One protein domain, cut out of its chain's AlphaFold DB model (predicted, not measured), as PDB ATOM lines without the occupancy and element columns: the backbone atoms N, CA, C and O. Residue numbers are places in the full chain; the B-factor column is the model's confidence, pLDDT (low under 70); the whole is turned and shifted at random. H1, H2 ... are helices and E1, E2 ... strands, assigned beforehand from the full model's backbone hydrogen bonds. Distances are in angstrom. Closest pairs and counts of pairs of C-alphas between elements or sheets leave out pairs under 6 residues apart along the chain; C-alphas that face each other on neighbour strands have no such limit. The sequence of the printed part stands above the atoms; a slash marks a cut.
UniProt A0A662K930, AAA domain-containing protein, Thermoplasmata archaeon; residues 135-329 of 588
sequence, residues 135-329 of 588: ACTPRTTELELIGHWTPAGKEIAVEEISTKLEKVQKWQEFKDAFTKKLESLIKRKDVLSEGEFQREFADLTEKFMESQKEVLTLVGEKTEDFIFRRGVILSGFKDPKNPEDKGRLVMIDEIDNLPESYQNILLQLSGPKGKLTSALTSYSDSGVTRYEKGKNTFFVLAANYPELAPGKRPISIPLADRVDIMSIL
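AT A GLANCE: This is residues 135 to 329 of the 588 residues of the protein "AAA domain-containing protein" of Thermoplasmata archaeon (UniProt A0A662K930). A long helical hairpin, H3 and H4, lies along one side of a body made of three separate pairs of strands, with the short helices H1 and H6 near the middle; H4 packs on E4 and E1, and H3 on H6. The pair E3 and E6, with H7 and E7 after it, makes one end of the length, and the pair E1 and E2 the other. The 195 printed residues hold seven named helices and seven named strands, in the order H1 E1 H2 H3 H4 E2 H5 E3 H6 E4 E5 E6 H7 E7, a mixed class; E1 with E2 and E4 with E5 are antiparallel, E3 with E6 parallel. The whole is compact, with a radius of gyration of the C-alphas of 16.7 A and spans of 52 by 41 by 30 A.

HOW THE PARTS SIT: Start at H1, residues 142 to 145, and E1, residues 147 to 151. E1 is the antiparallel neighbour of E2, residues 226 to 230; look at N 148 and O 229, 2.9 A. H2, residues 158 to 166, touches residues 212 to 216 of H4, residues 194 to 218, about perpendicular at 75 degrees, closest at the C-alphas of Leu 165 and Val 215, 6.4 A. H3, residues 169 to 186, touches H4 in a helical hairpin, opposite ways at a shallow tilt of 2 degrees, closest at the C-alphas of Trp 171 and Val 215, 6.8 A. H5, residues 232 to 235, only just touches H1, with 3 pairs of C-alphas within 8 A, closest at Leu 145 and Val 232, 5.2 A. E3, residues 249 to 253, is parallel to E6, residues 298 to 304, with N 250 and O 298 2.8 A apart. H6, residues 260 to 269, touches residues 179 to 186 of H3, closest at the C-alphas of Thr 179 and Ser 261, 6.1 A. The hairpin of E4, residues 279 to 284, and E5, residues 287 to 292, has N 280 and O 291 at 2.9 A; the closest C-alphas of H4 and E4 are Ala 202 and Ser 282, 5.0 A. H7, residues 317 to 320, touches H6, closest at the C-alphas of Leu 267 and Leu 319, 6.1 A. E7, residues 324 to 328, pairs with no named strand and is near E6. Every O i to N i+4 pair is within hydrogen-bond range in H2, H3 and H4; in H6 1 of 6 is, beside 6 of 7 O i to N i+3 pairs, and H1, H5 and H7 are too short for an O i to N i+4 pair.

IN THESE COORDINATES: Find C-alpha 142 at (170.179, 146.072, 203.081), where H1 begins. H3 spans 26.0 A; H4 runs 36.0 A from C-alpha 194 at (184.565, 146.620, 186.997). E6 spans 20.7 A, and E7 ends at C-alpha 328, (182.389, 120.870, 203.653).

THE WHOLE: The printed part has no cut, and its farthest C-alphas, Lys 222 and Leu 329, are 53.1 A apart. The long links are H5 to E3 and E6 to H7. Mean pLDDT of the printed part is 85.5; residues 220, 222 to 224, 307 to 310 and 327 to 329 are under 70.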
ATOM      1  N   ALA A 135     176.469 138.512 211.751       92.88
ATOM      2  CA  ALA A 135     175.673 137.298 211.642       92.88
ATOM      3  C   ALA A 135     174.336 137.664 210.998       92.88
ATOM      4  O   ALA A 135     173.491 138.293 211.639       92.88
ATOM      5  N   CYS A 136     174.146 137.302 209.732       92.06
ATOM      6  CA  CYS A 136     172.904 137.599 209.036       92.06
ATOM      7  C   CYS A 136     171.756 136.826 209.683       92.06
ATOM      8  O   CYS A 136     171.842 135.621 209.892       92.06
ATOM      9  N   THR A 137     170.647 137.497 209.952       88.69
ATOM     10  CA  THR A 137     169.408 136.888 210.443       88.69
ATOM     11  C   THR A 137     168.286 137.130 209.434       88.69
ATOM     12  O   THR A 137     168.440 137.953 208.531       88.69
ATOM     13  N   PRO A 138     167.107 136.500 209.582       81.50
ATOM     14  CA  PRO A 138     165.944 136.853 208.765       81.50
ATOM     15  C   PRO A 138     165.503 138.323 208.885       81.50
ATOM     16  O   PRO A 138     164.701 138.776 208.073       81.50
ATOM     17  N   ARG A 139     165.983 139.052 209.906       83.69
ATOM     18  CA  ARG A 139     165.739 140.488 210.095       83.69
ATOM     19  C   ARG A 139     166.829 141.366 209.491       83.69
ATOM     20  O   ARG A 139     166.637 142.573 209.452       83.69
ATOM     21  N   THR A 140     167.943 140.784 209.044       90.06
ATOM     22  CA  THR A 140     169.040 141.558 208.474       90.06
ATOM     23  C   THR A 140     168.590 142.222 207.182       90.06
ATOM     24  O   THR A 140     168.034 141.572 206.291       90.06
ATOM     25  N   THR A 141     168.823 143.526 207.091       89.75
ATOM     26  CA  THR A 141     168.378 144.355 205.966       89.75
ATOM     27  C   THR A 141     169.546 144.844 205.120       89.75
ATOM     28  O   THR A 141     170.713 144.794 205.508       89.75
ATOM     29  N   GLU A 142     169.228 145.387 203.950       89.19
ATOM     30  CA  GLU A 142     170.179 146.072 203.081       89.19
ATOM     31  C   GLU A 142     170.910 147.240 203.776       89.19
ATOM     32  O   GLU A 142     172.017 147.586 203.369       89.19
ATOM     33  N   LEU A 143     170.337 147.802 204.850       91.19
ATOM     34  CA  LEU A 143     170.913 148.907 205.624       91.19
ATOM     35  C   LEU A 143     172.151 148.498 206.427       91.19
ATOM     36  O   LEU A 143     173.071 149.298 206.588       91.19
ATOM     37  N   GLU A 144     172.185 147.261 206.923       92.88
ATOM     38  CA  GLU A 144     173.353 146.708 207.622       92.88
ATOM     39  C   GLU A 144     174.464 146.343 206.633       92.88
ATOM     40  O   GLU A 144     175.646 146.416 206.967       92.88
ATOM     41  N   LEU A 145     174.097 145.983 205.398       92.44
ATOM     42  CA  LEU A 145     175.046 145.599 204.356       92.44
ATOM     43  C   LEU A 145     175.683 146.820 203.677       92.44
ATOM     44  O   LEU A 145     176.907 146.916 203.608       92.44
ATOM     45  N   ILE A 146     174.859 147.754 203.193       90.75
ATOM     46  CA  ILE A 146     175.280 148.933 202.415       90.75
ATOM     47  C   ILE A 146     175.602 150.110 203.345       90.75
ATOM     48  O   ILE A 146     176.641 150.754 203.210       90.75
ATOM     49  N   GLY A 147     174.723 150.373 204.310       90.75
ATOM     50  CA  GLY A 147     174.777 151.517 205.215       90.75
ATOM     51  C   GLY A 147     173.447 152.263 205.287       90.75
ATOM     52  O   GLY A 147     172.497 151.956 204.567       90.75
ATOM     53  N   HIS A 148     173.369 153.248 206.178       91.06
ATOM     54  CA  HIS A 148     172.143 154.006 206.428       91.06
ATOM     55  C   HIS A 148     172.423 155.412 206.961       91.06
ATOM     56  O   HIS A 148     173.481 155.696 207.520       91.06
ATOM     57  N   TRP A 149     171.441 156.295 206.816       89.44
ATOM     58  CA  TRP A 149     171.463 157.625 207.411       89.44
ATOM     59  C   TRP A 149     170.910 157.625 208.834       89.44
ATOM     60  O   TRP A 149     169.866 157.041 209.119       89.44
ATOM     61  N   THR A 150     171.599 158.349 209.712       88.69
ATOM     62  CA  THR A 150     171.147 158.657 211.074       88.69
ATOM     63  C   THR A 150     171.077 160.172 211.262       88.69
ATOM     64  O   THR A 150     171.960 160.868 210.762       88.69
ATOM     65  N   PRO A 151     170.062 160.717 211.952       82.62
ATOM     66  CA  PRO A 151     170.051 162.127 212.336       82.62
ATOM     67  C   PRO A 151     171.299 162.474 213.158       82.62
ATOM     68  O   PRO A 151     171.672 161.725 214.068       82.62
ATOM     69  N   ALA A 152     171.945 163.601 212.861       81.44
ATOM     70  CA  ALA A 152     173.129 164.033 213.593       81.44
ATOM     71  C   ALA A 152     172.831 164.201 215.093       81.44
ATOM     72  O   ALA A 152     171.764 164.669 215.494       81.44
ATOM     73  N   GLY A 153     173.779 163.793 215.940       74.62
ATOM     74  CA  GLY A 153     173.647 163.888 217.398       74.62
ATOM     75  C   GLY A 153     172.735 162.840 218.051       74.62
ATOM     76  O   GLY A 153     172.568 162.882 219.268       74.62
ATOM     77  N   LYS A 154     172.172 161.889 217.288       74.38
ATOM     78  CA  LYS A 154     171.450 160.729 217.829       74.38
ATOM     79  C   LYS A 154     172.195 159.432 217.510       74.38
ATOM     80  O   LYS A 154     172.579 159.189 216.368       74.38
ATOM     81  N   GLU A 155     172.351 158.575 218.512       75.50
ATOM     82  CA  GLU A 155     172.695 157.170 218.293       75.50
ATOM     83  C   GLU A 155     171.396 156.382 218.173       75.50
ATOM     84  O   GLU A 155     170.681 156.186 219.152       75.50
ATOM     85  N   ILE A 156     171.058 156.002 216.943       79.19
ATOM     86  CA  ILE A 156     169.858 155.228 216.638       79.19
ATOM     87  C   ILE A 156     170.312 153.884 216.082       79.19
ATOM     88  O   ILE A 156     171.110 153.843 215.147       79.19
ATOM     89  N   ALA A 157     169.803 152.799 216.663       81.94
ATOM     90  CA  ALA A 157     170.068 151.451 216.181       81.94
ATOM     91  C   ALA A 157     169.446 151.231 214.789       81.94
ATOM     92  O   ALA A 157     168.401 151.806 214.460       81.94
ATOM     93  N   VAL A 158     170.067 150.377 213.971       83.62
ATOM     94  CA  VAL A 158     169.626 150.135 212.585       83.62
ATOM     95  C   VAL A 158     168.208 149.573 212.541       83.62
ATOM     96  O   VAL A 158     167.419 149.939 211.672       83.62
ATOM     97  N   GLU A 159     167.837 148.756 213.524       83.69
ATOM     98  CA  GLU A 159     166.505 148.174 213.662       83.69
ATOM     99  C   GLU A 159     165.431 149.245 213.880       83.69
ATOM    100  O   GLU A 159     164.325 149.138 213.342       83.69
ATOM    101  N   GLU A 160     165.743 150.300 214.638       83.81
ATOM    102  CA  GLU A 160     164.817 151.412 214.854       83.81
ATOM    103  C   GLU A 160     164.640 152.224 213.565       83.81
ATOM    104  O   GLU A 160     163.509 152.571 213.209       83.81
ATOM    105  N   ILE A 161     165.729 152.471 212.827       85.06
ATOM    106  CA  ILE A 161     165.674 153.102 211.501       85.06
ATOM    107  C   ILE A 161     164.834 152.253 210.536       85.06
ATOM    108  O   ILE A 161     163.911 152.784 209.920       85.06
ATOM    109  N   SER A 162     165.076 150.941 210.456       85.75
ATOM    110  CA  SER A 162     164.300 150.032 209.599       85.75
ATOM    111  C   SER A 162     162.815 150.065 209.953       85.75
ATOM    112  O   SER A 162     161.972 150.270 209.084       85.75
ATOM    113  N   THR A 163     162.487 149.989 211.246       85.88
ATOM    114  CA  THR A 163     161.101 150.035 211.734       85.88
ATOM    115  C   THR A 163     160.403 151.351 211.381       85.88
ATOM    116  O   THR A 163     159.200 151.368 211.113       85.88
ATOM    117  N   LYS A 164     161.121 152.481 211.403       84.81
ATOM    118  CA  LYS A 164     160.579 153.784 210.983       84.81
ATOM    119  C   LYS A 164     160.301 153.811 209.481       84.81
ATOM    120  O   LYS A 164     159.233 154.266 209.079       84.81
ATOM    121  N   LEU A 165     161.233 153.304 208.677       86.19
ATOM    122  CA  LEU A 165     161.127 153.283 207.219       86.19
ATOM    123  C   LEU A 165     160.005 152.347 206.737       86.19
ATOM    124  O   LEU A 165     159.199 152.738 205.897       86.19
ATOM    125  N   GLU A 166     159.890 151.151 207.317       85.81
ATOM    126  CA  GLU A 166     158.888 150.136 206.950       85.81
ATOM    127  C   GLU A 166     157.435 150.571 207.192       85.81
ATOM    128  O   GLU A 166     156.517 150.048 206.565       85.81
ATOM    129  N   LYS A 167     157.200 151.569 208.054       84.69
ATOM    130  CA  LYS A 167     155.861 152.148 208.271       84.69
ATOM    131  C   LYS A 167     155.368 152.988 207.093       84.69
ATOM    132  O   LYS A 167     154.191 153.343 207.055       84.69
ATOM    133  N   VAL A 168     156.246 153.336 206.154       87.31
ATOM    134  CA  VAL A 168     155.931 154.211 205.027       87.31
ATOM    135  C   VAL A 168     155.859 153.384 203.750       87.31
ATOM    136  O   VAL A 168     156.870 152.892 203.265       87.31
ATOM    137  N   GLN A 169     154.673 153.289 203.141       86.50
ATOM    138  CA  GLN A 169     154.459 152.528 201.897       86.50
ATOM    139  C   GLN A 169     155.453 152.907 200.784       86.50
ATOM    140  O   GLN A 169     155.970 152.039 200.084       86.50
ATOM    141  N   LYS A 170     155.774 154.202 200.670       85.31
ATOM    142  CA  LYS A 170     156.746 154.727 199.704       85.31
ATOM    143  C   LYS A 170     158.121 154.050 199.825       85.31
ATOM    144  O   LYS A 170     158.783 153.825 198.818       85.31
ATOM    145  N   TRP A 171     158.544 153.688 201.039       87.69
ATOM    146  CA  TRP A 171     159.795 152.961 201.262       87.69
ATOM    147  C   TRP A 171     159.767 151.565 200.638       87.69
ATOM    148  O   TRP A 171     160.727 151.168 199.980       87.69
ATOM    149  N   GLN A 172     158.651 150.846 200.770       86.12
ATOM    150  CA  GLN A 172     158.501 149.527 200.157       86.12
ATOM    151  C   GLN A 172     158.554 149.608 198.625       86.12
ATOM    152  O   GLN A 172     159.261 148.831 197.990       86.12
ATOM    153  N   GLU A 173     157.886 150.602 198.033       86.25
ATOM    154  CA  GLU A 173     157.934 150.851 196.585       86.25
ATOM    155  C   GLU A 173     159.368 151.127 196.103       86.25
ATOM    156  O   GLU A 173     159.789 150.633 195.050       86.25
ATOM    157  N   PHE A 174     160.154 151.867 196.893       86.50
ATOM    158  CA  PHE A 174     161.566 152.101 196.605       86.50
ATOM    159  C   PHE A 174     162.414 150.834 196.718       86.50
ATOM    160  O   PHE A 174     163.232 150.591 195.830       86.50
ATOM    161  N   LYS A 175     162.211 150.005 197.748       86.19
ATOM    162  CA  LYS A 175     162.914 148.720 197.900       86.19
ATOM    163  C   LYS A 175     162.644 147.779 196.730       86.19
ATOM    164  O   LYS A 175     163.574 147.167 196.198       86.19
ATOM    165  N   ASP A 176     161.396 147.708 196.281       87.31
ATOM    166  CA  ASP A 176     161.008 146.885 195.136       87.31
ATOM    167  C   ASP A 176     161.652 147.406 193.840       87.31
ATOM    168  O   ASP A 176     162.152 146.630 193.020       87.31
ATOM    169  N   ALA A 177     161.691 148.730 193.655       88.19
ATOM    170  CA  ALA A 177     162.349 149.359 192.512       88.19
ATOM    171  C   ALA A 177     163.875 149.169 192.533       88.19
ATOM    172  O   ALA A 177     164.471 148.908 191.484       88.19
ATOM    173  N   PHE A 178     164.502 149.279 193.707       89.06
ATOM    174  CA  PHE A 178     165.922 149.002 193.915       89.06
ATOM    175  C   PHE A 178     166.239 147.552 193.551       89.06
ATOM    176  O   PHE A 178     167.113 147.312 192.722       89.06
ATOM    177  N   THR A 179     165.463 146.602 194.076       87.06
ATOM    178  CA  THR A 179     165.633 145.165 193.815       87.06
ATOM    179  C   THR A 179     165.541 144.849 192.322       87.06
ATOM    180  O   THR A 179     166.446 144.233 191.765       87.06
ATOM    181  N   LYS A 180     164.518 145.363 191.625       89.62
ATOM    182  CA  LYS A 180     164.362 145.172 190.170       89.62
ATOM    183  C   LYS A 180     165.538 145.729 189.366       89.62
ATOM    184  O   LYS A 180     165.978 145.120 188.389       89.62
ATOM    185  N   LYS A 181     166.047 146.904 189.744       90.06
ATOM    186  CA  LYS A 181     167.205 147.516 189.074       90.06
ATOM    187  C   LYS A 181     168.492 146.754 189.366       90.06
ATOM    188  O   LYS A 181     169.285 146.565 188.447       90.06
ATOM    189  N   LEU A 182     168.667 146.277 190.598       88.44
ATOM    190  CA  LEU A 182     169.792 145.437 190.989       88.44
ATOM    191  C   LEU A 182     169.815 144.146 190.160       88.44
ATOM    192  O   LEU A 182     170.831 143.835 189.547       88.44
ATOM    193  N   GLU A 183     168.684 143.451 190.034       87.25
ATOM    194  CA  GLU A 183     168.559 142.265 189.173       87.25
ATOM    195  C   GLU A 183     168.925 142.560 187.708       87.25
ATOM    196  O   GLU A 183     169.615 141.775 187.055       87.25
ATOM    197  N   SER A 184     168.491 143.709 187.177       89.31
ATOM    198  CA  SER A 184     168.831 144.142 185.816       89.31
ATOM    199  C   SER A 184     170.324 144.440 185.639       89.31
ATOM    200  O   SER A 184     170.895 144.120 184.592       89.31
ATOM    201  N   LEU A 185     170.965 145.037 186.645       88.94
ATOM    202  CA  LEU A 185     172.404 145.293 186.654       88.94
ATOM    203  C   LEU A 185     173.199 143.980 186.704       88.94
ATOM    204  O   LEU A 185     174.151 143.802 185.947       88.94
ATOM    205  N   ILE A 186     172.762 143.021 187.519       84.81
ATOM    206  CA  ILE A 186     173.426 141.720 187.683       84.81
ATOM    207  C   ILE A 186     173.416 140.912 186.392       84.81
ATOM    208  O   ILE A 186     174.451 140.366 186.017       84.81
ATOM    209  N   LYS A 187     172.297 140.908 185.657       84.94
ATOM    210  CA  LYS A 187     172.205 140.259 184.334       84.94
ATOM    211  C   LYS A 187     173.218 140.798 183.320       84.94
ATOM    212  O   LYS A 187     173.521 140.114 182.350       84.94
ATOM    213  N   ARG A 188     173.717 142.021 183.519       85.50
ATOM    214  CA  ARG A 188     174.708 142.670 182.651       85.50
ATOM    215  C   ARG A 188     176.132 142.608 183.209       85.50
ATOM    216  O   ARG A 188     177.053 143.001 182.502       85.50
ATOM    217  N   LYS A 189     176.338 142.103 184.433       77.38
ATOM    218  CA  LYS A 189     177.631 142.163 185.137       77.38
ATOM    219  C   LYS A 189     178.786 141.550 184.339       77.38
ATOM    220  O   LYS A 189     179.869 142.114 184.360       77.38
ATOM    221  N   ASP A 190     178.559 140.460 183.608       74.56
ATOM    222  CA  ASP A 190     179.623 139.788 182.838       74.56
ATOM    223  C   ASP A 190     180.038 140.534 181.560       74.56
ATOM    224  O   ASP A 190     181.062 140.216 180.960       74.56
ATOM    225  N   VAL A 191     179.254 141.533 181.146       84.00
ATOM    226  CA  VAL A 191     179.537 142.382 179.978       84.00
ATOM    227  C   VAL A 191     180.129 143.732 180.396       84.00
ATOM    228  O   VAL A 191     180.792 144.388 179.597       84.00
ATOM    229  N   LEU A 192     179.907 144.150 181.644       83.25
ATOM    230  CA  LEU A 192     180.396 145.416 182.182       83.25
ATOM    231  C   LEU A 192     181.836 145.278 182.686       83.25
ATOM    232  O   LEU A 192     182.206 144.290 183.322       83.25
ATOM    233  N   SER A 193     182.650 146.311 182.471       83.88
ATOM    234  CA  SER A 193     183.913 146.439 183.201       83.88
ATOM    235  C   SER A 193     183.662 146.662 184.698       83.88
ATOM    236  O   SER A 193     182.603 147.149 185.098       83.88
ATOM    237  N   GLU A 194     184.655 146.369 185.547       82.38
ATOM    238  CA  GLU A 194     184.565 146.620 186.997       82.38
ATOM    239  C   GLU A 194     184.163 148.073 187.288       82.38
ATOM    240  O   GLU A 194     183.240 148.320 188.057       82.38
ATOM    241  N   GLY A 195     184.795 149.042 186.620       83.31
ATOM    242  CA  GLY A 195     184.496 150.461 186.817       83.31
ATOM    243  C   GLY A 195     183.111 150.886 186.320       83.31
ATOM    244  O   GLY A 195     182.541 151.835 186.851       83.31
ATOM    245  N   GLU A 196     182.547 150.230 185.305       87.50
ATOM    246  CA  GLU A 196     181.160 150.470 184.876       87.50
ATOM    247  C   GLU A 196     180.166 149.861 185.856       87.50
ATOM    248  O   GLU A 196     179.247 150.554 186.281       87.50
ATOM    249  N   PHE A 197     180.396 148.617 186.283       86.94
ATOM    250  CA  PHE A 197     179.559 147.968 187.286       86.94
ATOM    251  C   PHE A 197     179.529 148.773 188.591       86.94
ATOM    252  O   PHE A 197     178.450 149.041 189.106       86.94
ATOM    253  N   GLN A 198     180.690 149.212 189.096       87.00
ATOM    254  CA  GLN A 198     180.768 150.009 190.326       87.00
ATOM    255  C   GLN A 198     180.082 151.372 190.184       87.00
ATOM    256  O   GLN A 198     179.459 151.831 191.135       87.00
ATOM    257  N   ARG A 199     180.149 152.012 189.010       87.00
ATOM    258  CA  ARG A 199     179.431 153.272 188.755       87.00
ATOM    259  C   ARG A 199     177.919 153.070 188.698       87.00
ATOM    260  O   ARG A 199     177.201 153.756 189.408       87.00
ATOM    261  N   GLU A 200     177.437 152.096 187.926       89.12
ATOM    262  CA  GLU A 200     175.997 151.809 187.853       89.12
ATOM    263  C   GLU A 200     175.430 151.350 189.208       89.12
ATOM    264  O   GLU A 200     174.294 151.679 189.557       89.12
ATOM    265  N   PHE A 201     176.220 150.610 189.992       86.38
ATOM    266  CA  PHE A 201     175.858 150.238 191.357       86.38
ATOM    267  C   PHE A 201     175.840 151.460 192.283       86.38
ATOM    268  O   PHE A 201     174.893 151.618 193.052       86.38
ATOM    269  N   ALA A 202     176.824 152.360 192.177       85.75
ATOM    270  CA  ALA A 202     176.854 153.606 192.939       85.75
ATOM    271  C   ALA A 202     175.611 154.464 192.668       85.75
ATOM    272  O   ALA A 202     174.940 154.837 193.626       85.75
ATOM    273  N   ASP A 203     175.235 154.668 191.403       87.88
ATOM    274  CA  ASP A 203     174.024 155.406 191.005       87.88
ATOM    275  C   ASP A 203     172.743 154.767 191.568       87.88
ATOM    276  O   ASP A 203     171.755 155.441 191.887       87.88
ATOM    277  N   LEU A 204     172.723 153.434 191.659       86.69
ATOM    278  CA  LEU A 204     171.618 152.695 192.256       86.69
ATOM    279  C   LEU A 204     171.565 152.913 193.774       86.69
ATOM    280  O   LEU A 204     170.482 153.150 194.315       86.69
ATOM    281  N   THR A 205     172.716 152.857 194.450       83.75
ATOM    282  CA  THR A 205     172.805 153.119 195.892       83.75
ATOM    283  C   THR A 205     172.523 154.576 196.230       83.75
ATOM    284  O   THR A 205     171.817 154.818 197.191       83.75
ATOM    285  N   GLU A 206     172.960 155.549 195.431       87.25
ATOM    286  CA  GLU A 206     172.649 156.970 195.626       87.25
ATOM    287  C   GLU A 206     171.141 157.189 195.716       87.25
ATOM    288  O   GLU A 206     170.651 157.682 196.728       87.25
ATOM    289  N   LYS A 207     170.385 156.690 194.732       85.81
ATOM    290  CA  LYS A 207     168.917 156.790 194.733       85.81
ATOM    291  C   LYS A 207     168.292 156.115 195.949       85.81
ATOM    292  O   LYS A 207     167.337 156.633 196.514       85.81
ATOM    293  N   PHE A 208     168.826 154.964 196.354       86.00
ATOM    294  CA  PHE A 208     168.376 154.267 197.558       86.00
ATOM    295  C   PHE A 208     168.614 155.108 198.826       86.00
ATOM    296  O   PHE A 208     167.714 155.266 199.653       86.00
ATOM    297  N   MET A 209     169.798 155.708 198.943       87.31
ATOM    298  CA  MET A 209     170.217 156.527 200.079       87.31
ATOM    299  C   MET A 209     169.478 157.872 200.140       87.31
ATOM    300  O   MET A 209     169.131 158.332 201.229       87.31
ATOM    301  N   GLU A 210     169.191 158.494 198.997       87.00
ATOM    302  CA  GLU A 210     168.361 159.700 198.901       87.00
ATOM    303  C   GLU A 210     166.911 159.421 199.308       87.00
ATOM    304  O   GLU A 210     166.361 160.132 200.154       87.00
ATOM    305  N   SER A 211     166.313 158.341 198.788       85.81
ATOM    306  CA  SER A 211     164.973 157.899 199.193       85.81
ATOM    307  C   SER A 211     164.892 157.642 200.698       85.81
ATOM    308  O   SER A 211     163.878 157.954 201.322       85.81
ATOM    309  N   GLN A 212     165.959 157.113 201.306       88.00
ATOM    310  CA  GLN A 212     166.007 156.904 202.750       88.00
ATOM    311  C   GLN A 212     165.915 158.228 203.522       88.00
ATOM    312  O   GLN A 212     165.096 158.333 204.436       88.00
ATOM    313  N   LYS A 213     166.704 159.251 203.154       86.25
ATOM    314  CA  LYS A 213     166.621 160.588 203.777       86.25
ATOM    315  C   LYS A 213     165.233 161.201 203.618       86.25
ATOM    316  O   LYS A 213     164.700 161.766 204.574       86.25
ATOM    317  N   GLU A 214     164.642 161.070 202.430       85.19
ATOM    318  CA  GLU A 214     163.303 161.591 202.153       85.19
ATOM    319  C   GLU A 214     162.267 160.962 203.097       85.19
ATOM    320  O   GLU A 214     161.504 161.672 203.753       85.19
ATOM    321  N   VAL A 215     162.282 159.634 203.236       85.38
ATOM    322  CA  VAL A 215     161.355 158.920 204.124       85.38
ATOM    323  C   VAL A 215     161.616 159.252 205.596       85.38
ATOM    324  O   VAL A 215     160.657 159.490 206.328       85.38
ATOM    325  N   LEU A 216     162.879 159.332 206.032       85.19
ATOM    326  CA  LEU A 216     163.227 159.731 207.404       85.19
ATOM    327  C   LEU A 216     162.706 161.134 207.748       85.19
ATOM    328  O   LEU A 216     162.178 161.356 208.840       85.19
ATOM    329  N   THR A 217     162.773 162.057 206.790       82.12
ATOM    330  CA  THR A 217     162.214 163.407 206.939       82.12
ATOM    331  C   THR A 217     160.686 163.365 207.071       82.12
ATOM    332  O   THR A 217     160.119 164.036 207.937       82.12
ATOM    333  N   LEU A 218     160.002 162.531 206.272       81.06
ATOM    334  CA  LEU A 218     158.540 162.365 206.316       81.06
ATOM    335  C   LEU A 218     158.032 161.798 207.651       81.06
ATOM    336  O   LEU A 218     156.944 162.168 208.091       81.06
ATOM    337  N   VAL A 219     158.808 160.937 208.316       78.19
ATOM    338  CA  VAL A 219     158.454 160.368 209.635       78.19
ATOM    339  C   VAL A 219     158.854 161.258 210.817       78.19
ATOM    340  O   VAL A 219     158.711 160.853 211.969       78.19
ATOM    341  N   GLY A 220     159.295 162.493 210.551       68.94
ATOM    342  CA  GLY A 220     159.463 163.531 211.566       68.94
ATOM    343  C   GLY A 220     160.889 163.737 212.079       68.94
ATOM    344  O   GLY A 220     161.064 164.502 213.030       68.94
ATOM    345  N   GLU A 221     161.909 163.131 211.463       73.06
ATOM    346  CA  GLU A 221     163.308 163.494 211.729       73.06
ATOM    347  C   GLU A 221     163.617 164.827 211.020       73.06
ATOM    348  O   GLU A 221     164.036 164.869 209.869       73.06
ATOM    349  N   LYS A 222     163.335 165.949 211.697       63.00
ATOM    350  CA  LYS A 222     163.459 167.321 211.159       63.00
ATOM    351  C   LYS A 222     164.891 167.881 211.204       63.00
ATOM    352  O   LYS A 222     165.071 169.063 211.490       63.00
ATOM    353  N   THR A 223     165.906 167.048 211.003       62.94
ATOM    354  CA  THR A 223     167.307 167.494 211.005       62.94
ATOM    355  C   THR A 223     167.788 167.668 209.569       62.94
ATOM    356  O   THR A 223     167.696 166.725 208.790       62.94
ATOM    357  N   GLU A 224     168.330 168.834 209.215       62.38
ATOM    358  CA  GLU A 224     169.028 169.009 207.925       62.38
ATOM    359  C   GLU A 224     170.365 168.237 207.902       62.38
ATOM    360  O   GLU A 224     170.840 167.836 206.842       62.38
ATOM    361  N   ASP A 225     170.901 167.925 209.086       76.75
ATOM    362  CA  ASP A 225     172.153 167.198 209.262       76.75
ATOM    363  C   ASP A 225     171.902 165.701 209.490       76.75
ATOM    364  O   ASP A 225     171.542 165.262 210.584       76.75
ATOM    365  N   PHE A 226     172.118 164.897 208.449       84.50
ATOM    366  CA  PHE A 226     172.201 163.439 208.548       84.50
ATOM    367  C   PHE A 226     173.661 162.992 208.464       84.50
ATOM    368  O   PHE A 226     174.420 163.504 207.646       84.50
ATOM    369  N   ILE A 227     174.027 161.992 209.265       87.75
ATOM    370  CA  ILE A 227     175.331 161.326 209.241       87.75
ATOM    371  C   ILE A 227     175.160 159.929 208.659       87.75
ATOM    372  O   ILE A 227     174.322 159.144 209.126       87.75
ATOM    373  N   PHE A 228     175.969 159.611 207.656       89.12
ATOM    374  CA  PHE A 228     176.030 158.297 207.046       89.12
ATOM    375  C   PHE A 228     176.786 157.322 207.947       89.12
ATOM    376  O   PHE A 228     177.933 157.541 208.345       89.12
ATOM    377  N   ARG A 229     176.140 156.199 208.242       90.25
ATOM    378  CA  ARG A 229     176.728 155.054 208.927       90.25
ATOM    379  C   ARG A 229     177.020 153.979 207.888       90.25
ATOM    380  O   ARG A 229     176.110 153.475 207.232       90.25
ATOM    381  N   ARG A 230     178.305 153.647 207.739       91.12
ATOM    382  CA  ARG A 230     178.784 152.593 206.835       91.12
ATOM    383  C   ARG A 230     178.176 151.247 207.222       91.12
ATOM    384  O   ARG A 230     178.195 150.897 208.397       91.12
ATOM    385  N   GLY A 231     177.679 150.505 206.235       92.62
ATOM    386  CA  GLY A 231     177.354 149.094 206.416       92.62
ATOM    387  C   GLY A 231     178.614 148.230 206.462       92.62
ATOM    388  O   GLY A 231     179.719 148.701 206.165       92.62
ATOM    389  N   VAL A 232     178.432 146.950 206.781       94.31
ATOM    390  CA  VAL A 232     179.511 145.965 206.968       94.31
ATOM    391  C   VAL A 232     180.404 145.806 205.728       94.31
ATOM    392  O   VAL A 232     181.594 145.520 205.825       94.31
ATOM    393  N   ILE A 233     179.844 146.015 204.531       94.69
ATOM    394  CA  ILE A 233     180.595 145.927 203.277       94.69
ATOM    395  C   ILE A 233     181.588 147.088 203.188       94.69
ATOM    396  O   ILE A 233     182.751 146.886 202.857       94.69
ATOM    397  N   LEU A 234     181.151 148.311 203.500       93.75
ATOM    398  CA  LEU A 234     182.000 149.499 203.411       93.75
ATOM    399  C   LEU A 234     183.002 149.591 204.567       93.75
ATOM    400  O   LEU A 234     184.061 150.191 204.391       93.75
ATOM    401  N   SER A 235     182.697 149.017 205.735       93.25
ATOM    402  CA  SER A 235     183.622 149.010 206.877       93.25
ATOM    403  C   SER A 235     184.853 148.124 206.650       93.25
ATOM    404  O   SER A 235     185.891 148.382 207.254       93.25
ATOM    405  N   GLY A 236     184.791 147.148 205.734       94.50
ATOM    406  CA  GLY A 236     185.950 146.340 205.330       94.50
ATOM    407  C   GLY A 236     187.038 147.103 204.566       94.50
ATOM    408  O   GLY A 236     188.228 146.770 204.641       94.50
ATOM    409  N   PHE A 237     186.639 148.132 203.819       95.38
ATOM    410  CA  PHE A 237     187.526 148.957 202.996       95.38
ATOM    411  C   PHE A 237     188.144 150.096 203.816       95.38
ATOM    412  O   PHE A 237     187.729 150.363 204.945       95.38
ATOM    413  N   LYS A 238     189.151 150.778 203.252       94.88
ATOM    414  CA  LYS A 238     189.772 151.930 203.915       94.88
ATOM    415  C   LYS A 238     188.736 153.024 204.146       94.88
ATOM    416  O   LYS A 238     187.986 153.371 203.231       94.88
ATOM    417  N   ASP A 239     188.741 153.616 205.334       91.31
ATOM    418  CA  ASP A 239     188.006 154.845 205.598       91.31
ATOM    419  C   ASP A 239     188.603 156.020 204.801       91.31
ATOM    420  O   ASP A 239     189.741 156.417 205.057       91.31
ATOM    421  N   PRO A 240     187.850 156.641 203.876       88.94
ATOM    422  CA  PRO A 240     188.328 157.800 203.125       88.94
ATOM    423  C   PRO A 240     188.668 159.001 204.020       88.94
ATOM    424  O   PRO A 240     189.434 159.872 203.612       88.94
ATOM    425  N   LYS A 241     188.112 159.059 205.239       87.94
ATOM    426  CA  LYS A 241     188.389 160.113 206.223       87.94
ATOM    427  C   LYS A 241     189.645 159.832 207.057       87.94
ATOM    428  O   LYS A 241     190.105 160.734 207.753       87.94
ATOM    429  N   ASN A 242     190.206 158.622 206.992       89.75
ATOM    430  CA  ASN A 242     191.409 158.233 207.725       89.75
ATOM    431  C   ASN A 242     192.448 157.590 206.782       89.75
ATOM    432  O   ASN A 242     192.390 156.385 206.533       89.75
ATOM    433  N   PRO A 243     193.438 158.361 206.289       85.06
ATOM    434  CA  PRO A 243     194.460 157.864 205.362       85.06
ATOM    435  C   PRO A 243     195.270 156.657 205.863       85.06
ATOM    436  O   PRO A 243     195.725 155.860 205.038       85.06
ATOM    437  N   GLU A 244     195.419 156.520 207.186       89.25
ATOM    438  CA  GLU A 244     196.163 155.441 207.855       89.25
ATOM    439  C   GLU A 244     195.354 154.139 207.991       89.25
ATOM    440  O   GLU A 244     195.908 153.103 208.365       89.25
ATOM    441  N   ASP A 245     194.046 154.159 207.703       91.12
ATOM    442  CA  ASP A 245     193.216 152.954 207.748       91.12
ATOM    443  C   ASP A 245     193.707 151.944 206.702       91.12
ATOM    444  O   ASP A 245     193.781 152.241 205.509       91.12
ATOM    445  N   LYS A 246     194.046 150.731 207.141       91.81
ATOM    446  CA  LYS A 246     194.520 149.644 206.275       91.81
ATOM    447  C   LYS A 246     193.388 148.754 205.763       91.81
ATOM    448  O   LYS A 246     193.677 147.781 205.063       91.81
ATOM    449  N   GLY A 247     192.132 149.066 206.083       92.94
ATOM    450  CA  GLY A 247     191.015 148.141 205.927       92.94
ATOM    451  C   GLY A 247     191.070 147.028 206.974       92.94
ATOM    452  O   GLY A 247     191.901 147.054 207.885       92.94
ATOM    453  N   ARG A 248     190.174 146.050 206.863       94.44
ATOM    454  CA  ARG A 248     190.089 144.930 207.809       94.44
ATOM    455  C   ARG A 248     189.464 143.694 207.176       94.44
ATOM    456  O   ARG A 248     188.755 143.798 206.171       94.44
ATOM    457  N   LEU A 249     189.696 142.543 207.796       97.00
ATOM    458  CA  LEU A 249     188.984 141.320 207.463       97.00
ATOM    459  C   LEU A 249     187.520 141.457 207.892       97.00
ATOM    460  O   LEU A 249     187.230 141.864 209.020       97.00
ATOM    461  N   VAL A 250     186.608 141.087 207.000       97.62
ATOM    462  CA  VAL A 250     185.169 141.050 207.246       97.62
ATOM    463  C   VAL A 250     184.664 139.627 207.078       97.62
ATOM    464  O   VAL A 250     184.887 138.995 206.045       97.62
ATOM    465  N   MET A 251     183.926 139.138 208.068       96.94
ATOM    466  CA  MET A 251     183.164 137.904 207.943       96.94
ATOM    467  C   MET A 251     181.669 138.209 207.914       96.94
ATOM    468  O   MET A 251     181.118 138.767 208.865       96.94
ATOM    469  N   ILE A 252     181.017 137.789 206.831       96.88
ATOM    470  CA  ILE A 252     179.564 137.845 206.678       96.88
ATOM    471  C   ILE A 252     179.043 136.418 206.841       96.88
ATOM    472  O   ILE A 252     179.192 135.574 205.953       96.88
ATOM    473  N   ASP A 253     178.499 136.144 208.021       94.88
ATOM    474  CA  ASP A 253     178.046 134.822 208.439       94.88
ATOM    475  C   ASP A 253     176.551 134.633 208.171       94.88
ATOM    476  O   ASP A 253     175.788 135.597 208.081       94.88
ATOM    477  N   GLU A 254     176.142 133.374 208.054       91.81
ATOM    478  CA  GLU A 254     174.772 132.941 207.766       91.81
ATOM    479  C   GLU A 254     174.087 133.651 206.578       91.81
ATOM    480  O   GLU A 254     172.899 133.989 206.638       91.81
ATOM    481  N   ILE A 255     174.803 133.866 205.466       94.56
ATOM    482  CA  ILE A 255     174.237 134.540 204.277       94.56
ATOM    483  C   ILE A 255     173.041 133.788 203.666       94.56
ATOM    484  O   ILE A 255     172.236 134.370 202.945       94.56
ATOM    485  N   ASP A 256     172.884 132.508 204.000       89.94
ATOM    486  CA  ASP A 256     171.734 131.655 203.697       89.94
ATOM    487  C   ASP A 256     170.437 132.084 204.412       89.94
ATOM    488  O   ASP A 256     169.356 131.627 204.042       89.94
ATOM    489  N   ASN A 257     170.492 132.988 205.397       90.62
ATOM    490  CA  ASN A 257     169.295 133.648 205.936       90.62
ATOM    491  C   ASN A 257     168.811 134.810 205.057       90.62
ATOM    492  O   ASN A 257     167.642 135.200 205.143       90.62
ATOM    493  N   LEU A 258     169.693 135.376 204.227       91.69
ATOM    494  CA  LEU A 258     169.373 136.540 203.414       91.69
ATOM    495  C   LEU A 258     168.531 136.146 202.195       91.69
ATOM    496  O   LEU A 258     168.799 135.119 201.560       91.69
ATOM    497  N   PRO A 259     167.543 136.970 201.801       89.38
ATOM    498  CA  PRO A 259     166.893 136.813 200.509       89.38
ATOM    499  C   PRO A 259     167.898 136.984 199.366       89.38
ATOM    500  O   PRO A 259     168.902 137.680 199.501       89.38
ATOM    501  N   GLU A 260     167.592 136.380 198.216       87.56
ATOM    502  CA  GLU A 260     168.446 136.429 197.024       87.56
ATOM    503  C   GLU A 260     168.819 137.867 196.635       87.56
ATOM    504  O   GLU A 260     169.978 138.151 196.346       87.56
ATOM    505  N   SER A 261     167.868 138.800 196.721       86.00
ATOM    506  CA  SER A 261     168.096 140.223 196.456       86.00
ATOM    507  C   SER A 261     169.180 140.841 197.345       86.00
ATOM    508  O   SER A 261     169.920 141.704 196.879       86.00
ATOM    509  N   TYR A 262     169.315 140.396 198.596       91.25
ATOM    510  CA  TYR A 262     170.323 140.913 199.524       91.25
ATOM    511  C   TYR A 262     171.648 140.167 199.389       91.25
ATOM    512  O   TYR A 262     172.698 140.797 199.446       91.25
ATOM    513  N   GLN A 263     171.631 138.858 199.117       91.62
ATOM    514  CA  GLN A 263     172.854 138.130 198.746       91.62
ATOM    515  C   GLN A 263     173.516 138.773 197.517       91.62
ATOM    516  O   GLN A 263     174.729 138.955 197.465       91.62
ATOM    517  N   ASN A 264     172.699 139.210 196.563       89.75
ATOM    518  CA  ASN A 264     173.121 139.893 195.349       89.75
ATOM    519  C   ASN A 264     173.779 141.268 195.584       89.75
ATOM    520  O   ASN A 264     174.544 141.725 194.734       89.75
ATOM    521  N   ILE A 265     173.565 141.912 196.738       92.12
ATOM    522  CA  ILE A 265     174.307 143.125 197.129       92.12
ATOM    523  C   ILE A 265     175.800 142.801 197.293       92.12
ATOM    524  O   ILE A 265     176.645 143.630 196.957       92.12
ATOM    525  N   LEU A 266     176.143 141.588 197.743       93.44
ATOM    526  CA  LEU A 266     177.526 141.146 197.958       93.44
ATOM    527  C   LEU A 266     178.323 141.035 196.655       93.44
ATOM    528  O   LEU A 266     179.549 141.064 196.687       93.44
ATOM    529  N   LEU A 267     177.657 140.992 195.495       88.69
ATOM    530  CA  LEU A 267     178.327 140.961 194.194       88.69
ATOM    531  C   LEU A 267     179.217 142.177 193.954       88.69
ATOM    532  O   LEU A 267     180.122 142.090 193.127       88.69
ATOM    533  N   GLN A 268     178.984 143.298 194.641       90.06
ATOM    534  CA  GLN A 268     179.864 144.464 194.560       90.06
ATOM    535  C   GLN A 268     181.286 144.173 195.049       90.06
ATOM    536  O   GLN A 268     182.218 144.816 194.579       90.06
ATOM    537  N   LEU A 269     181.465 143.169 195.915       91.88
ATOM    538  CA  LEU A 269     182.776 142.724 196.373       91.88
ATOM    539  C   LEU A 269     183.589 142.074 195.243       91.88
ATOM    540  O   LEU A 269     184.812 142.113 195.280       91.88
ATOM    541  N   SER A 270     182.945 141.500 194.224       84.94
ATOM    542  CA  SER A 270     183.637 140.794 193.140       84.94
ATOM    543  C   SER A 270     184.074 141.743 192.019       84.94
ATOM    544  O   SER A 270     183.238 142.305 191.299       84.94
ATOM    545  N   GLY A 271     185.385 141.843 191.831       82.00
ATOM    546  CA  GLY A 271     186.084 142.427 190.693       82.00
ATOM    547  C   GLY A 271     186.468 141.401 189.604       82.00
ATOM    548  O   GLY A 271     185.890 140.311 189.514       82.00
ATOM    549  N   PRO A 272     187.426 141.745 188.722       73.38
ATOM    550  CA  PRO A 272     187.806 140.934 187.571       73.38
ATOM    551  C   PRO A 272     188.301 139.541 187.963       73.38
ATOM    552  O   PRO A 272     189.106 139.385 188.880       73.38
ATOM    553  N   LYS A 273     187.877 138.521 187.204       71.69
ATOM    554  CA  LYS A 273     188.279 137.113 187.399       71.69
ATOM    555  C   LYS A 273     187.950 136.555 188.799       71.69
ATOM    556  O   LYS A 273     188.684 135.703 189.289       71.69
ATOM    557  N   GLY A 274     186.891 137.056 189.442       72.12
ATOM    558  CA  GLY A 274     186.451 136.594 190.768       72.12
ATOM    559  C   GLY A 274     187.288 137.123 191.938       72.12
ATOM    560  O   GLY A 274     187.041 136.751 193.081       72.12
ATOM    561  N   LYS A 275     188.264 138.002 191.678       85.31
ATOM    562  CA  LYS A 275     189.019 138.675 192.738       85.31
ATOM    563  C   LYS A 275     188.153 139.674 193.494       85.31
ATOM    564  O   LYS A 275     187.169 140.174 192.960       85.31
ATOM    565  N   LEU A 276     188.566 140.031 194.697       90.69
ATOM    566  CA  LEU A 276     188.047 141.150 195.455       90.69
ATOM    567  C   LEU A 276     188.293 142.453 194.681       90.69
ATOM    568  O   LEU A 276     189.387 142.698 194.164       90.69
ATOM    569  N   THR A 277     187.257 143.279 194.597       91.81
ATOM    570  CA  THR A 277     187.285 144.562 193.896       91.81
ATOM    571  C   THR A 277     188.342 145.502 194.473       91.81
ATOM    572  O   THR A 277     188.647 145.495 195.667       91.81
ATOM    573  N   SER A 278     188.916 146.330 193.603       91.38
ATOM    574  CA  SER A 278     189.933 147.316 193.978       91.38
ATOM    575  C   SER A 278     189.367 148.490 194.783       91.38
ATOM    576  O   SER A 278     190.097 149.108 195.561       91.38
ATOM    577  N   ALA A 279     188.086 148.806 194.597       92.69
ATOM    578  CA  ALA A 279     187.385 149.842 195.337       92.69
ATOM    579  C   ALA A 279     185.870 149.698 195.179       92.69
ATOM    580  O   ALA A 279     185.381 149.309 194.117       92.69
ATOM    581  N   LEU A 280     185.134 150.131 196.197       91.06
ATOM    582  CA  LEU A 280     183.692 150.330 196.122       91.06
ATOM    583  C   LEU A 280     183.375 151.805 195.939       91.06
ATOM    584  O   LEU A 280     184.089 152.676 196.432       91.06
ATOM    585  N   THR A 281     182.292 152.101 195.230       86.62
ATOM    586  CA  THR A 281     181.769 153.466 195.139       86.62
ATOM    587  C   THR A 281     180.376 153.488 195.747       86.62
ATOM    588  O   THR A 281     179.521 152.696 195.364       86.62
ATOM    589  N   SER A 282     180.159 154.363 196.727       85.44
ATOM    590  CA  SER A 282     178.887 154.474 197.441       85.44
ATOM    591  C   SER A 282     178.601 155.924 197.821       85.44
ATOM    592  O   SER A 282     179.519 156.737 197.953       85.44
ATOM    593  N   TYR A 283     177.326 156.259 197.983       83.12
ATOM    594  CA  TYR A 283     176.886 157.599 198.356       83.12
ATOM    595  C   TYR A 283     176.951 157.798 199.879       83.12
ATOM    596  O   TYR A 283     176.342 157.039 200.631       83.12
ATOM    597  N   SER A 284     177.695 158.812 200.332       83.19
ATOM    598  CA  SER A 284     177.968 159.096 201.749       83.19
ATOM    599  C   SER A 284     177.819 160.588 202.090       83.19
ATOM    600  O   SER A 284     177.262 161.349 201.299       83.19
ATOM    601  N   ASP A 285     178.299 161.022 203.264       78.19
ATOM    602  CA  ASP A 285     178.223 162.412 203.760       78.19
ATOM    603  C   ASP A 285     178.666 163.465 202.729       78.19
ATOM    604  O   ASP A 285     178.088 164.545 202.660       78.19
ATOM    605  N   SER A 286     179.677 163.152 201.915       71.75
ATOM    606  CA  SER A 286     180.256 164.045 200.900       71.75
ATOM    607  C   SER A 286     179.741 163.785 199.477       71.75
ATOM    608  O   SER A 286     180.371 164.207 198.508       71.75
ATOM    609  N   GLY A 287     178.629 163.060 199.337       80.69
ATOM    610  CA  GLY A 287     178.123 162.570 198.056       80.69
ATOM    611  C   GLY A 287     178.806 161.271 197.628       80.69
ATOM    612  O   GLY A 287     179.145 160.421 198.459       80.69
ATOM    613  N   VAL A 288     179.014 161.090 196.324       84.06
ATOM    614  CA  VAL A 288     179.640 159.876 195.777       84.06
ATOM    615  C   VAL A 288     181.079 159.748 196.278       84.06
ATOM    616  O   VAL A 288     181.937 160.582 196.001       84.06
ATOM    617  N   THR A 289     181.341 158.682 197.031       87.56
ATOM    618  CA  THR A 289     182.605 158.441 197.730       87.56
ATOM    619  C   THR A 289     183.204 157.112 197.290       87.56
ATOM    620  O   THR A 289     182.505 156.101 197.196       87.56
ATOM    621  N   ARG A 290     184.513 157.108 197.028       90.00
ATOM    622  CA  ARG A 290     185.275 155.916 196.647       90.00
ATOM    623  C   ARG A 290     185.994 155.344 197.870       90.00
ATOM    624  O   ARG A 290     186.789 156.036 198.495       90.00
ATOM    625  N   TYR A 291     185.731 154.080 198.171       92.56
ATOM    626  CA  TYR A 291     186.321 153.312 199.263       92.56
ATOM    627  C   TYR A 291     187.357 152.354 198.686       92.56
ATOM    628  O   TYR A 291     187.007 151.350 198.068       92.56
ATOM    629  N   GLU A 292     188.635 152.692 198.826       94.81
ATOM    630  CA  GLU A 292     189.727 151.897 198.264       94.81
ATOM    631  C   GLU A 292     190.017 150.648 199.095       94.81
ATOM    632  O   GLU A 292     189.899 150.649 200.325       94.81
ATOM    633  N   LYS A 293     190.417 149.567 198.415       94.62
ATOM    634  CA  LYS A 293     190.877 148.340 199.065       94.62
ATOM    635  C   LYS A 293     192.161 148.635 199.840       94.62
ATOM    636  O   LYS A 293     193.133 149.138 199.277       94.62
ATOM    637  N   GLY A 294     192.163 148.319 201.129       93.00
ATOM    638  CA  GLY A 294     193.344 148.417 201.975       93.00
ATOM    639  C   GLY A 294     194.154 147.122 201.985       93.00
ATOM    640  O   GLY A 294     193.700 146.090 201.492       93.00
ATOM    641  N   LYS A 295     195.360 147.167 202.565       90.31
ATOM    642  CA  LYS A 295     196.245 145.993 202.682       90.31
ATOM    643  C   LYS A 295     195.590 144.846 203.470       90.31
ATOM    644  O   LYS A 295     195.827 143.686 203.159       90.31
ATOM    645  N   ASN A 296     194.758 145.181 204.454       92.38
ATOM    646  CA  ASN A 296     194.112 144.226 205.353       92.38
ATOM    647  C   ASN A 296     192.664 143.919 204.929       92.38
ATOM    648  O   ASN A 296     191.967 143.180 205.616       92.38
ATOM    649  N   THR A 297     192.181 144.493 203.819       95.50
ATOM    650  CA  THR A 297     190.817 144.253 203.337       95.50
ATOM    651  C   THR A 297     190.701 142.840 202.766       95.50
ATOM    652  O   THR A 297     191.254 142.537 201.709       95.50
ATOM    653  N   PHE A 298     189.915 141.998 203.431       96.12
ATOM    654  CA  PHE A 298     189.597 140.644 202.984       96.12
ATOM    655  C   PHE A 298     188.173 140.274 203.405       96.12
ATOM    656  O   PHE A 298     187.720 140.700 204.463       96.12
ATOM    657  N   PHE A 299     187.456 139.502 202.592       96.75
ATOM    658  CA  PHE A 299     186.071 139.121 202.877       96.75
ATOM    659  C   PHE A 299     185.936 137.609 202.897       96.75
ATOM    660  O   PHE A 299     186.375 136.941 201.968       96.75
ATOM    661  N   VAL A 300     185.273 137.091 203.925       96.31
ATOM    662  CA  VAL A 300     184.905 135.681 204.033       96.31
ATOM    663  C   VAL A 300     183.396 135.575 204.167       96.31
ATOM    664  O   VAL A 300     182.785 136.238 205.009       96.31
ATOM    665  N   LEU A 301     182.795 134.716 203.350       95.88
ATOM    666  CA  LEU A 301     181.377 134.406 203.429       95.88
ATOM    667  C   LEU A 301     181.180 133.047 204.097       95.88
ATOM    668  O   LEU A 301     181.961 132.111 203.897       95.88
ATOM    669  N   ALA A 302     180.111 132.915 204.871       93.75
ATOM    670  CA  ALA A 302     179.739 131.652 205.486       93.75
ATOM    671  C   ALA A 302     178.241 131.383 205.351       93.75
ATOM    672  O   ALA A 302     177.407 132.275 205.505       93.75
ATOM    673  N   ALA A 303     177.921 130.127 205.057       90.44
ATOM    674  CA  ALA A 303     176.570 129.645 204.844       90.44
ATOM    675  C   ALA A 303     176.381 128.225 205.382       90.44
ATOM    676  O   ALA A 303     177.347 127.511 205.702       90.44
ATOM    677  N   ASN A 304     175.120 127.799 205.436       84.31
ATOM    678  CA  ASN A 304     174.753 126.422 205.725       84.31
ATOM    679  C   ASN A 304     174.107 125.710 204.536       84.31
ATOM    680  O   ASN A 304     173.702 126.326 203.548       84.31
ATOM    681  N   TYR A 305     174.054 124.382 204.624       75.25
ATOM    682  CA  TYR A 305     173.338 123.557 203.657       75.25
ATOM    683  C   TYR A 305     171.825 123.695 203.857       75.25
ATOM    684  O   TYR A 305     171.338 123.317 204.930       75.25
ATOM    685  N   PRO A 306     171.066 124.194 202.863       73.81
ATOM    686  CA  PRO A 306     169.615 124.336 202.988       73.81
ATOM    687  C   PRO A 306     168.904 122.995 203.212       73.81
ATOM    688  O   PRO A 306     167.878 122.940 203.882       73.81
ATOM    689  N   GLU A 307     169.468 121.898 202.711       64.88
ATOM    690  CA  GLU A 307     168.949 120.544 202.893       64.88
ATOM    691  C   GLU A 307     169.188 119.965 204.299       64.88
ATOM    692  O   GLU A 307     168.534 118.993 204.672       64.88
ATOM    693  N   LEU A 308     170.094 120.556 205.088       64.94
ATOM    694  CA  LEU A 308     170.434 120.096 206.443       64.94
ATOM    695  C   LEU A 308     169.995 121.069 207.545       64.94
ATOM    696  O   LEU A 308     169.980 120.683 208.712       64.94
ATOM    697  N   ALA A 309     169.639 122.306 207.193       66.38
ATOM    698  CA  ALA A 309     169.255 123.356 208.129       66.38
ATOM    699  C   ALA A 309     167.904 123.984 207.714       66.38
ATOM    700  O   ALA A 309     167.839 124.702 206.713       66.38
ATOM    701  N   PRO A 310     166.810 123.735 208.463       65.25
ATOM    702  CA  PRO A 310     165.494 124.289 208.153       65.25
ATOM    703  C   PRO A 310     165.490 125.823 208.078       65.25
ATOM    704  O   PRO A 310     166.111 126.507 208.890       65.25
ATOM    705  N   GLY A 311     164.751 126.379 207.114       70.06
ATOM    706  CA  GLY A 311     164.598 127.831 206.940       70.06
ATOM    707  C   GLY A 311     165.767 128.532 206.240       70.06
ATOM    708  O   GLY A 311     165.673 129.732 205.979       70.06
ATOM    709  N   LYS A 312     166.835 127.802 205.897       79.81
ATOM    710  CA  LYS A 312     167.975 128.323 205.139       79.81
ATOM    711  C   LYS A 312     167.696 128.315 203.639       79.81
ATOM    712  O   LYS A 312     166.986 127.452 203.119       79.81
ATOM    713  N   ARG A 313     168.241 129.303 202.936       83.75
ATOM    714  CA  ARG A 313     168.071 129.499 201.494       83.75
ATOM    715  C   ARG A 313     169.324 129.045 200.748       83.75
ATOM    716  O   ARG A 313     170.425 129.158 201.287       83.75
ATOM    717  N   PRO A 314     169.183 128.560 199.505       84.75
ATOM    718  CA  PRO A 314     170.341 128.338 198.658       84.75
ATOM    719  C   PRO A 314     171.074 129.657 198.409       84.75
ATOM    720  O   PRO A 314     170.488 130.745 198.438       84.75
ATOM    721  N   ILE A 315     172.366 129.534 198.137       86.06
ATOM    722  CA  ILE A 315     173.173 130.658 197.684       86.06
ATOM    723  C   ILE A 315     172.763 131.001 196.259       86.06
ATOM    724  O   ILE A 315     172.624 130.114 195.417       86.06
ATOM    725  N   SER A 316     172.539 132.287 196.007       84.56
ATOM    726  CA  SER A 316     172.168 132.786 194.688       84.56
ATOM    727  C   SER A 316     173.216 132.381 193.651       84.56
ATOM    728  O   SER A 316     174.419 132.484 193.901       84.56
ATOM    729  N   ILE A 317     172.762 131.938 192.477       78.88
ATOM    730  CA  ILE A 317     173.647 131.520 191.378       78.88
ATOM    731  C   ILE A 317     174.663 132.625 191.031       78.88
ATOM    732  O   ILE A 317     175.856 132.328 190.982       78.88
ATOM    733  N   PRO A 318     174.264 133.913 190.897       81.00
ATOM    734  CA  PRO A 318     175.215 134.970 190.571       81.00
ATOM    735  C   PRO A 318     176.343 135.142 191.593       81.00
ATOM    736  O   PRO A 318     177.445 135.546 191.208       81.00
ATOM    737  N   LEU A 319     176.062 134.907 192.881       84.19
ATOM    738  CA  LEU A 319     177.061 134.980 193.945       84.19
ATOM    739  C   LEU A 319     177.935 133.729 193.944       84.19
ATOM    740  O   LEU A 319     179.153 133.861 193.989       84.19
ATOM    741  N   ALA A 320     177.321 132.548 193.838       81.19
ATOM    742  CA  ALA A 320     178.009 131.262 193.787       81.19
ATOM    743  C   ALA A 320     179.054 131.195 192.660       81.19
ATOM    744  O   ALA A 320     180.149 130.692 192.879       81.19
ATOM    745  N   ASP A 321     178.760 131.780 191.495       75.31
ATOM    746  CA  ASP A 321     179.674 131.823 190.344       75.31
ATOM    747  C   ASP A 321     180.916 132.713 190.556       75.31
ATOM    748  O   ASP A 321     181.836 132.709 189.736       75.31
ATOM    749  N   ARG A 322     180.942 133.533 191.615       76.56
ATOM    750  CA  ARG A 322     181.984 134.554 191.844       76.56
ATOM    751  C   ARG A 322     182.721 134.409 193.166       76.56
ATOM    752  O   ARG A 322     183.549 135.263 193.487       76.56
ATOM    753  N   VAL A 323     182.414 133.362 193.914       82.19
ATOM    754  CA  VAL A 323     183.058 133.026 195.181       82.19
ATOM    755  C   VAL A 323     183.597 131.610 195.082       82.19
ATOM    756  O   VAL A 323     183.008 130.760 194.416       82.19
ATOM    757  N   ASP A 324     184.708 131.344 195.754       75.69
ATOM    758  CA  ASP A 324     185.266 129.997 195.783       75.69
ATOM    759  C   ASP A 324     184.583 129.209 196.908       75.69
ATOM    760  O   ASP A 324     184.823 129.412 198.103       75.69
ATOM    761  N   ILE A 325     183.640 128.351 196.507       76.31
ATOM    762  CA  ILE A 325     182.823 127.568 197.434       76.31
ATOM    763  C   ILE A 325     183.607 126.354 197.910       76.31
ATOM    764  O   ILE A 325     183.870 125.414 197.158       76.31
ATOM    765  N   MET A 326     183.867 126.312 199.210       75.88
ATOM    766  CA  MET A 326     184.243 125.081 199.879       75.88
ATOM    767  C   MET A 326     183.008 124.450 200.504       75.88
ATOM    768  O   MET A 326     182.562 124.820 201.592       75.88
ATOM    769  N   SER A 327     182.485 123.452 199.800       69.56
ATOM    770  CA  SER A 327     181.494 122.534 200.340       69.56
ATOM    771  C   SER A 327     182.173 121.572 201.315       69.56
ATOM    772  O   SER A 327     182.862 120.629 200.919       69.56
ATOM    773  N   ILE A 328     181.972 121.800 202.607       66.62
ATOM    774  CA  ILE A 328     182.389 120.870 203.653       66.62
ATOM    775  C   ILE A 328     181.295 119.817 203.767       66.62
ATOM    776  O   ILE A 328     180.345 119.979 204.529       66.62
ATOM    777  N   LEU A 329     181.417 118.753 202.969       58.00
ATOM    778  CA  LEU A 329     180.443 117.666 202.971       58.00
ATOM    779  C   LEU A 329     180.215 117.149 204.405       58.00
ATOM    780  O   LEU A 329     181.185 116.941 205.131       58.00
TER     781      LEU A 329